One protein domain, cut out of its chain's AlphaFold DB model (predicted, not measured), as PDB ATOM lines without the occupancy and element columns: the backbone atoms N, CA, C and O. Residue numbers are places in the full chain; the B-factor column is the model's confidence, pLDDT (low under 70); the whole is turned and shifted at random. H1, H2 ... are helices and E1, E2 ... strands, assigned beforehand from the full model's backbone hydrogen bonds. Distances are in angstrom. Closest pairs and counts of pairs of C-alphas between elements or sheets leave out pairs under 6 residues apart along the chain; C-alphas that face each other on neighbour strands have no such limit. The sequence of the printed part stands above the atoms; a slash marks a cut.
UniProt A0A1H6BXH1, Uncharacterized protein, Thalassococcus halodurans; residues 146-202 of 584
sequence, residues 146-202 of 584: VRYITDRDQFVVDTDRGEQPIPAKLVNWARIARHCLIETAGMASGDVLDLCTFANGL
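Overview. This is residues 146 to 202 of the 584 residues of an uncharacterized protein of Thalassococcus halodurans (UniProt A0A1H6BXH1). A strongly twisted sheet of four strands has the helix H2 packed along its edge strand E4, while the hairpin of E2 and E3 reaches away to the other end of the longest axis. The short helix H1 sits where E4 begins and H2 ends, and meets H2 there. The printed part has 57 residues, with four named strands and two named helices in the order E1, E2, E3, H1, E4, H2. The sheet is mixed, ordered E3, E2, E1, E4, and the class is mixed, helices and strands. The whole is compact, with a radius of gyration of the C-alphas of 10.7 A and a rounded outline of 30 by 24 by 19 A.

Arrangement. In the sheet, E1, residues 146 to 149, and E4, residues 181 to 185, are parallel neighbours at 31 degrees, with N 148 and O 183 at 2.7 A. E2, residues 154 to 159, is antiparallel to E1 at 138 degrees, with N 156 and O 147 at 2.7 A. E3, residues 162 to 167, is antiparallel to E2 at 154 degrees, with N 166 and O 155 at 2.7 A. E1, E2 and E3 form a meander, each strand the antiparallel neighbour of the one before, in two hairpins. E3 and E4, the edge strands, are apart. H2, residues 190 to 201, is on one face of the sheet, giving two layers, at a height over the sheet of 7.9 A. It lies over E4 and runs along the strands, at 1 degree to E4 on the local plane; their closest C-alphas, of Ile 182 and Cys 196, are 5.9 A apart. H1, residues 173 to 179, only grazes the sheet. H1 and H2 touch, H2 with residues 199 to 200 alone, and the closest C-alphas, of Ala 177 and Ala 199, are 5.8 A apart; they run the same way at a steep tilt of 42 degrees. E3, H1 and E4 form a split strand-helix-strand unit, two strands of one sheet that follow each other among the strands with a helix between them in the chain and E2 and E1 between them in the sheet, and its crossover is right-handed. Every O i to N i+4 pair is within hydrogen-bond range in H2, and 2 of 3 are in H1.

Along the chain. E1 begins at C-alpha 146, (-31.328, 34.498, -2.819), and measures 9.6 A. E2 measures 15.6 A, E3 16.3 A, H1 10.2 A and E4 12.8 A. H2 measures 16.5 A, from C-alpha 190 at (-33.607, 16.411, -5.956) to C-alpha 201 at (-26.939, 28.070, -15.574).

Size, cuts and confidence. The two C-alphas farthest apart, of Arg 161 and Gly 190, are 31.5 A apart. The printed part has no cut, and its five links are tight. The mean pLDDT of the printed part is 89.9, and no printed residue is under 70.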
ATOM      1  N   VAL A 146     -30.015  34.699  -3.432       93.94
ATOM      2  CA  VAL A 146     -31.328  34.498  -2.819       93.94
ATOM      3  C   VAL A 146     -31.484  33.037  -2.407       93.94
ATOM      4  O   VAL A 146     -31.105  32.136  -3.153       93.94
ATOM      5  N   ARG A 147     -32.053  32.790  -1.223       94.81
ATOM      6  CA  ARG A 147     -32.282  31.438  -0.702       94.81
ATOM      7  C   ARG A 147     -33.705  30.991  -1.004       94.81
ATOM      8  O   ARG A 147     -34.649  31.621  -0.544       94.81
ATOM      9  N   TYR A 148     -33.880  29.906  -1.740       95.56
ATOM     10  CA  TYR A 148     -35.155  29.220  -1.864       95.56
ATOM     11  C   TYR A 148     -35.375  28.299  -0.658       95.56
ATOM     12  O   TYR A 148     -34.527  27.470  -0.320       95.56
ATOM     13  N   ILE A 149     -36.513  28.486   0.004       93.06
ATOM     14  CA  ILE A 149     -36.904  27.809   1.236       93.06
ATOM     15  C   ILE A 149     -38.065  26.863   0.916       93.06
ATOM     16  O   ILE A 149     -39.215  27.296   0.820       93.06
ATOM     17  N   THR A 150     -37.750  25.580   0.723       87.31
ATOM     18  CA  THR A 150     -38.682  24.569   0.192       87.31
ATOM     19  C   THR A 150     -39.952  24.409   1.031       87.31
ATOM     20  O   THR A 150     -41.044  24.351   0.481       87.31
ATOM     21  N   ASP A 151     -39.844  24.396   2.361       86.38
ATOM     22  CA  ASP A 151     -40.981  24.204   3.275       86.38
ATOM     23  C   ASP A 151     -41.969  25.385   3.287       86.38
ATOM     24  O   ASP A 151     -43.129  25.221   3.664       86.38
ATOM     25  N   ARG A 152     -41.515  26.574   2.873       89.19
ATOM     26  CA  ARG A 152     -42.322  27.803   2.827       89.19
ATOM     27  C   ARG A 152     -42.747  28.210   1.412       89.19
ATOM     28  O   ARG A 152     -43.517  29.165   1.303       89.19
ATOM     29  N   ASP A 153     -42.257  27.530   0.371       91.31
ATOM     30  CA  ASP A 153     -42.430  27.899  -1.047       91.31
ATOM     31  C   ASP A 153     -42.103  29.387  -1.305       91.31
ATOM     32  O   ASP A 153     -42.887  30.184  -1.836       91.31
ATOM     33  N   GLN A 154     -40.939  29.812  -0.808       94.81
ATOM     34  CA  GLN A 154     -40.534  31.217  -0.796       94.81
ATOM     35  C   GLN A 154     -39.057  31.382  -1.105       94.81
ATOM     36  O   GLN A 154     -38.207  30.649  -0.606       94.81
ATOM     37  N   PHE A 155     -38.750  32.429  -1.858       95.69
ATOM     38  CA  PHE A 155     -37.412  32.991  -1.896       95.69
ATOM     39  C   PHE A 155     -37.211  33.922  -0.703       95.69
ATOM     40  O   PHE A 155     -38.131  34.636  -0.313       95.69
ATOM     41  N   VAL A 156     -36.008  33.958  -0.148       94.94
ATOM     42  CA  VAL A 156     -35.623  34.834   0.955       94.94
ATOM     43  C   VAL A 156     -34.337  35.551   0.591       94.94
ATOM     44  O   VAL A 156     -33.325  34.924   0.276       94.94
ATOM     45  N   VAL A 157     -34.392  36.879   0.643       91.25
ATOM     46  CA  VAL A 157     -33.224  37.746   0.492       91.25
ATOM     47  C   VAL A 157     -32.795  38.210   1.876       91.25
ATOM     48  O   VAL A 157     -33.600  38.777   2.618       91.25
ATOM     49  N   ASP A 158     -31.532  37.989   2.222       87.94
ATOM     50  CA  ASP A 158     -30.962  38.501   3.464       87.94
ATOM     51  C   ASP A 158     -30.542  39.961   3.275       87.94
ATOM     52  O   ASP A 158     -29.803  40.307   2.353       87.94
ATOM     53  N   THR A 159     -31.040  40.837   4.144       83.88
ATOM     54  CA  THR A 159     -30.715  42.268   4.130       83.88
ATOM     55  C   THR A 159     -30.324  42.734   5.525       83.88
ATOM     56  O   THR A 159     -30.639  42.075   6.517       83.88
ATOM     57  N   ASP A 160     -29.754  43.935   5.636       81.31
ATOM     58  CA  ASP A 160     -29.500  44.588   6.933       81.31
ATOM     59  C   ASP A 160     -30.774  44.755   7.787       81.31
ATOM     60  O   ASP A 160     -30.702  45.009   8.989       81.31
ATOM     61  N   ARG A 161     -31.958  44.634   7.169       78.69
ATOM     62  CA  ARG A 161     -33.272  44.721   7.819       78.69
ATOM     63  C   ARG A 161     -33.890  43.352   8.131       78.69
ATOM     64  O   ARG A 161     -35.046  43.305   8.535       78.69
ATOM     65  N   GLY A 162     -33.140  42.262   7.960       86.69
ATOM     66  CA  GLY A 162     -33.599  40.886   8.154       86.69
ATOM     67  C   GLY A 162     -34.042  40.196   6.861       86.69
ATOM     68  O   GLY A 162     -33.826  40.713   5.759       86.69
ATOM     69  N   GLU A 163     -34.657  39.020   7.014       91.12
ATOM     70  CA  GLU A 163     -35.169  38.197   5.911       91.12
ATOM     71  C   GLU A 163     -36.291  38.930   5.154       91.12
ATOM     72  O   GLU A 163     -37.282  39.358   5.743       91.12
ATOM     73  N   GLN A 164     -36.148  39.054   3.833       91.31
ATOM     74  CA  GLN A 164     -37.151  39.627   2.935       91.31
ATOM     75  C   GLN A 164     -37.747  38.510   2.059       91.31
ATOM     76  O   GLN A 164     -37.171  38.180   1.017       91.31
ATOM     77  N   PRO A 165     -38.872  37.887   2.463       93.75
ATOM     78  CA  PRO A 165     -39.501  36.816   1.699       93.75
ATOM     79  C   PRO A 165     -40.167  37.307   0.404       93.75
ATOM     80  O   PRO A 165     -40.730  38.402   0.350       93.75
ATOM     81  N   ILE A 166     -40.159  36.461  -0.622       94.88
ATOM     82  CA  ILE A 166     -40.854  36.626  -1.900       94.88
ATOM     83  C   ILE A 166     -41.591  35.309  -2.188       94.88
ATOM     84  O   ILE A 166     -40.939  34.265  -2.266       94.88
ATOM     85  N   PRO A 167     -42.925  35.314  -2.352       93.25
ATOM     86  CA  PRO A 167     -43.683  34.099  -2.655       93.25
ATOM     87  C   PRO A 167     -43.240  33.491  -3.989       93.25
ATOM     88  O   PRO A 167     -43.438  34.114  -5.036       93.25
ATOM     89  N   ALA A 168     -42.651  32.290  -3.966       93.19
ATOM     90  CA  ALA A 168     -42.023  31.704  -5.149       93.19
ATOM     91  C   ALA A 168     -43.058  31.391  -6.234       93.19
ATOM     92  O   ALA A 168     -42.852  31.754  -7.391       93.19
ATOM     93  N   LYS A 169     -44.234  30.887  -5.841       91.88
ATOM     94  CA  LYS A 169     -45.375  30.714  -6.749       91.88
ATOM     95  C   LYS A 169     -45.832  31.986  -7.455       91.88
ATOM     96  O   LYS A 169     -46.509  31.882  -8.463       91.88
ATOM     97  N   LEU A 170     -45.557  33.193  -6.952       92.19
ATOM     98  CA  LEU A 170     -46.034  34.440  -7.578       92.19
ATOM     99  C   LEU A 170     -45.023  35.053  -8.547       92.19
ATOM    100  O   LEU A 170     -45.348  36.034  -9.212       92.19
ATOM    101  N   VAL A 171     -43.813  34.505  -8.652       93.25
ATOM    102  CA  VAL A 171     -42.742  35.083  -9.465       93.25
ATOM    103  C   VAL A 171     -42.202  34.084 -10.474       93.25
ATOM    104  O   VAL A 171     -42.199  32.877 -10.268       93.25
ATOM    105  N   ASN A 172     -41.717  34.606 -11.595       93.69
ATOM    106  CA  ASN A 172     -41.024  33.796 -12.581       93.69
ATOM    107  C   ASN A 172     -39.591  33.515 -12.099       93.69
ATOM    108  O   ASN A 172     -38.819  34.459 -11.912       93.69
ATOM    109  N   TRP A 173     -39.223  32.244 -11.924       93.88
ATOM    110  CA  TRP A 173     -37.888  31.859 -11.452       93.88
ATOM    111  C   TRP A 173     -36.774  32.316 -12.400       93.88
ATOM    112  O   TRP A 173     -35.729  32.752 -11.927       93.88
ATOM    113  N   ALA A 174     -37.009  32.343 -13.717       91.62
ATOM    114  CA  ALA A 174     -36.031  32.868 -14.676       91.62
ATOM    115  C   ALA A 174     -35.788  34.372 -14.485       91.62
ATOM    116  O   ALA A 174     -34.671  34.859 -14.651       91.62
ATOM    117  N   ARG A 175     -36.821  35.123 -14.078       90.31
ATOM    118  CA  ARG A 175     -36.680  36.547 -13.741       90.31
ATOM    119  C   ARG A 175     -35.872  36.737 -12.457       90.31
ATOM    120  O   ARG A 175     -35.093  37.681 -12.387       90.31
ATOM    121  N   ILE A 176     -36.038  35.862 -11.462       91.06
ATOM    122  CA  ILE A 176     -35.209  35.869 -10.245       91.06
ATOM    123  C   ILE A 176     -33.754  35.522 -10.590       91.06
ATOM    124  O   ILE A 176     -32.854  36.274 -10.230       91.06
ATOM    125  N   ALA A 177     -33.529  34.455 -11.361       88.88
ATOM    126  CA  ALA A 177     -32.202  33.968 -11.741       88.88
ATOM    127  C   ALA A 177     -31.388  34.952 -12.601       88.88
ATOM    128  O   ALA A 177     -30.154  34.929 -12.582       88.88
ATOM    129  N   ARG A 178     -32.070  35.858 -13.318       85.19
ATOM    130  CA  ARG A 178     -31.426  36.976 -14.025       85.19
ATOM    131  C   ARG A 178     -30.760  37.969 -13.071       85.19
ATOM    132  O   ARG A 178     -29.754  38.564 -13.430       85.19
ATOM    133  N   HIS A 179     -31.325  38.164 -11.879       82.25
ATOM    134  CA  HIS A 179     -30.863  39.172 -10.918       82.25
ATOM    135  C   HIS A 179     -30.126  38.576  -9.716       82.25
ATOM    136  O   HIS A 179     -29.545  39.333  -8.938       82.25
ATOM    137  N   CYS A 180     -30.190  37.257  -9.514       87.38
ATOM    138  CA  CYS A 180     -29.645  36.576  -8.342       87.38
ATOM    139  C   CYS A 180     -29.122  35.167  -8.668       87.38
ATOM    140  O   CYS A 180     -29.687  34.452  -9.495       87.38
ATOM    141  N   LEU A 181     -28.095  34.737  -7.935       89.75
ATOM    142  CA  LEU A 181     -27.785  33.328  -7.695       89.75
ATOM    143  C   LEU A 181     -28.860  32.735  -6.777       89.75
ATOM    144  O   LEU A 181     -29.142  33.298  -5.722       89.75
ATOM    145  N   ILE A 182     -29.467  31.617  -7.172       92.38
ATOM    146  CA  ILE A 182     -30.456  30.912  -6.353       92.38
ATOM    147  C   ILE A 182     -29.746  29.795  -5.593       92.38
ATOM    148  O   ILE A 182     -29.206  28.872  -6.199       92.38
ATOM    149  N   GLU A 183     -29.768  29.861  -4.271       92.69
ATOM    150  CA  GLU A 183     -29.312  28.793  -3.386       92.69
ATOM    151  C   GLU A 183     -30.509  28.111  -2.735       92.69
ATOM    152  O   GLU A 183     -31.533  28.738  -2.485       92.69
ATOM    153  N   THR A 184     -30.387  26.834  -2.406       90.69
ATOM    154  CA  THR A 184     -31.381  26.138  -1.584       90.69
ATOM    155  C   THR A 184     -31.016  26.252  -0.110       90.69
ATOM    156  O   THR A 184     -29.842  26.111   0.237       90.69
ATOM    157  N   ALA A 185     -31.996  26.412   0.778       85.12
ATOM    158  CA  ALA A 185     -31.779  26.243   2.214       85.12
ATOM    159  C   ALA A 185     -32.652  25.121   2.788       85.12
ATOM    160  O   ALA A 185     -33.816  24.969   2.422       85.12
ATOM    161  N   GLY A 186     -32.095  24.370   3.740       79.50
ATOM    162  CA  GLY A 186     -32.762  23.214   4.344       79.50
ATOM    163  C   GLY A 186     -32.617  21.935   3.513       79.50
ATOM    164  O   GLY A 186     -31.711  21.816   2.690       79.50
ATOM    165  N   MET A 187     -33.486  20.952   3.768       81.75
ATOM    166  CA  MET A 187     -33.533  19.701   3.002       81.75
ATOM    167  C   MET A 187     -34.355  19.914   1.724       81.75
ATOM    168  O   MET A 187     -35.577  19.791   1.752       81.75
ATOM    169  N   ALA A 188     -33.686  20.259   0.624       84.69
ATOM    170  CA  ALA A 188     -34.301  20.379  -0.695       84.69
ATOM    171  C   ALA A 188     -34.446  19.003  -1.366       84.69
ATOM    172  O   ALA A 188     -33.577  18.146  -1.204       84.69
ATOM    173  N   SER A 189     -35.528  18.805  -2.121       89.06
ATOM    174  CA  SER A 189     -35.697  17.639  -2.991       89.06
ATOM    175  C   SER A 189     -34.684  17.659  -4.141       89.06
ATOM    176  O   SER A 189     -34.107  18.704  -4.459       89.06
ATOM    177  N   GLY A 190     -34.464  16.501  -4.772       88.25
ATOM    178  CA  GLY A 190     -33.607  16.411  -5.956       88.25
ATOM    179  C   GLY A 190     -34.094  17.329  -7.079       88.25
ATOM    180  O   GLY A 190     -33.298  18.023  -7.706       88.25
ATOM    181  N   ASP A 191     -35.413  17.426  -7.238       91.38
ATOM    182  CA  ASP A 191     -36.042  18.317  -8.209       91.38
ATOM    183  C   ASP A 191     -35.773  19.806  -7.932       91.38
ATOM    184  O   ASP A 191     -35.425  20.568  -8.833       91.38
ATOM    185  N   VAL A 192     -35.844  20.235  -6.670       92.25
ATOM    186  CA  VAL A 192     -35.523  21.620  -6.300       92.25
ATOM    187  C   VAL A 192     -34.047  21.942  -6.557       92.25
ATOM    188  O   VAL A 192     -33.734  23.038  -7.034       92.25
ATOM    189  N   LEU A 193     -33.134  21.009  -6.266       91.94
ATOM    190  CA  LEU A 193     -31.702  21.175  -6.549       91.94
ATOM    191  C   LEU A 193     -31.439  21.304  -8.056       91.94
ATOM    192  O   LEU A 193     -30.668  22.170  -8.480       91.94
ATOM    193  N   ASP A 194     -32.127  20.502  -8.862       92.69
ATOM    194  CA  ASP A 194     -32.083  20.560 -10.321       92.69
ATOM    195  C   ASP A 194     -32.609  21.882 -10.874       92.69
ATOM    196  O   ASP A 194     -31.956  22.506 -11.709       92.69
ATOM    197  N   LEU A 195     -33.768  22.340 -10.394       94.00
ATOM    198  CA  LEU A 195     -34.356  23.618 -10.787       94.00
ATOM    199  C   LEU A 195     -33.413  24.778 -10.471       94.00
ATOM    200  O   LEU A 195     -33.223  25.657 -11.311       94.00
ATOM    201  N   CYS A 196     -32.800  24.775  -9.284       92.44
ATOM    202  CA  CYS A 196     -31.817  25.787  -8.907       92.44
ATOM    203  C   CYS A 196     -30.581  25.716  -9.809       92.44
ATOM    204  O   CYS A 196     -30.122  26.752 -10.284       92.44
ATOM    205  N   THR A 197     -30.074  24.514 -10.095       90.69
ATOM    206  CA  THR A 197     -28.933  24.299 -10.999       90.69
ATOM    207  C   THR A 197     -29.230  24.828 -12.400       90.69
ATOM    208  O   THR A 197     -28.470  25.640 -12.929       90.69
ATOM    209  N   PHE A 198     -30.377  24.454 -12.970       91.88
ATOM    210  CA  PHE A 198     -30.801  24.898 -14.291       91.88
ATOM    211  C   PHE A 198     -31.009  26.414 -14.346       91.88
ATOM    212  O   PHE A 198     -30.470  27.079 -15.232       91.88
ATOM    213  N   ALA A 199     -31.725  26.975 -13.365       91.31
ATOM    214  CA  ALA A 199     -31.936  28.413 -13.247       91.31
ATOM    215  C   ALA A 199     -30.615  29.177 -13.180       91.31
ATOM    216  O   ALA A 199     -30.453  30.202 -13.836       91.31
ATOM    217  N   ASN A 200     -29.661  28.647 -12.421       88.50
ATOM    218  CA  ASN A 200     -28.353  29.246 -12.240       88.50
ATOM    219  C   ASN A 200     -27.450  29.168 -13.466       88.50
ATOM    220  O   ASN A 200     -26.578  30.023 -13.614       88.50
ATOM    221  N   GLY A 201     -27.655  28.169 -14.317       84.69
ATOM    222  CA  GLY A 201     -26.939  28.070 -15.574       84.69
ATOM    223  C   GLY A 201     -27.475  29.024 -16.640       84.69
ATOM    224  O   GLY A 201     -26.720  29.364 -17.545       84.69
ATOM    225  N   LEU A 202     -28.760  29.423 -16.590       82.31
ATOM    226  CA  LEU A 202     -29.404  30.208 -17.656       82.31
ATOM    227  C   LEU A 202     -28.547  31.421 -18.072       82.31
ATOM    228  O   LEU A 202     -28.036  32.135 -17.205       82.31
TER     229      LEU A 202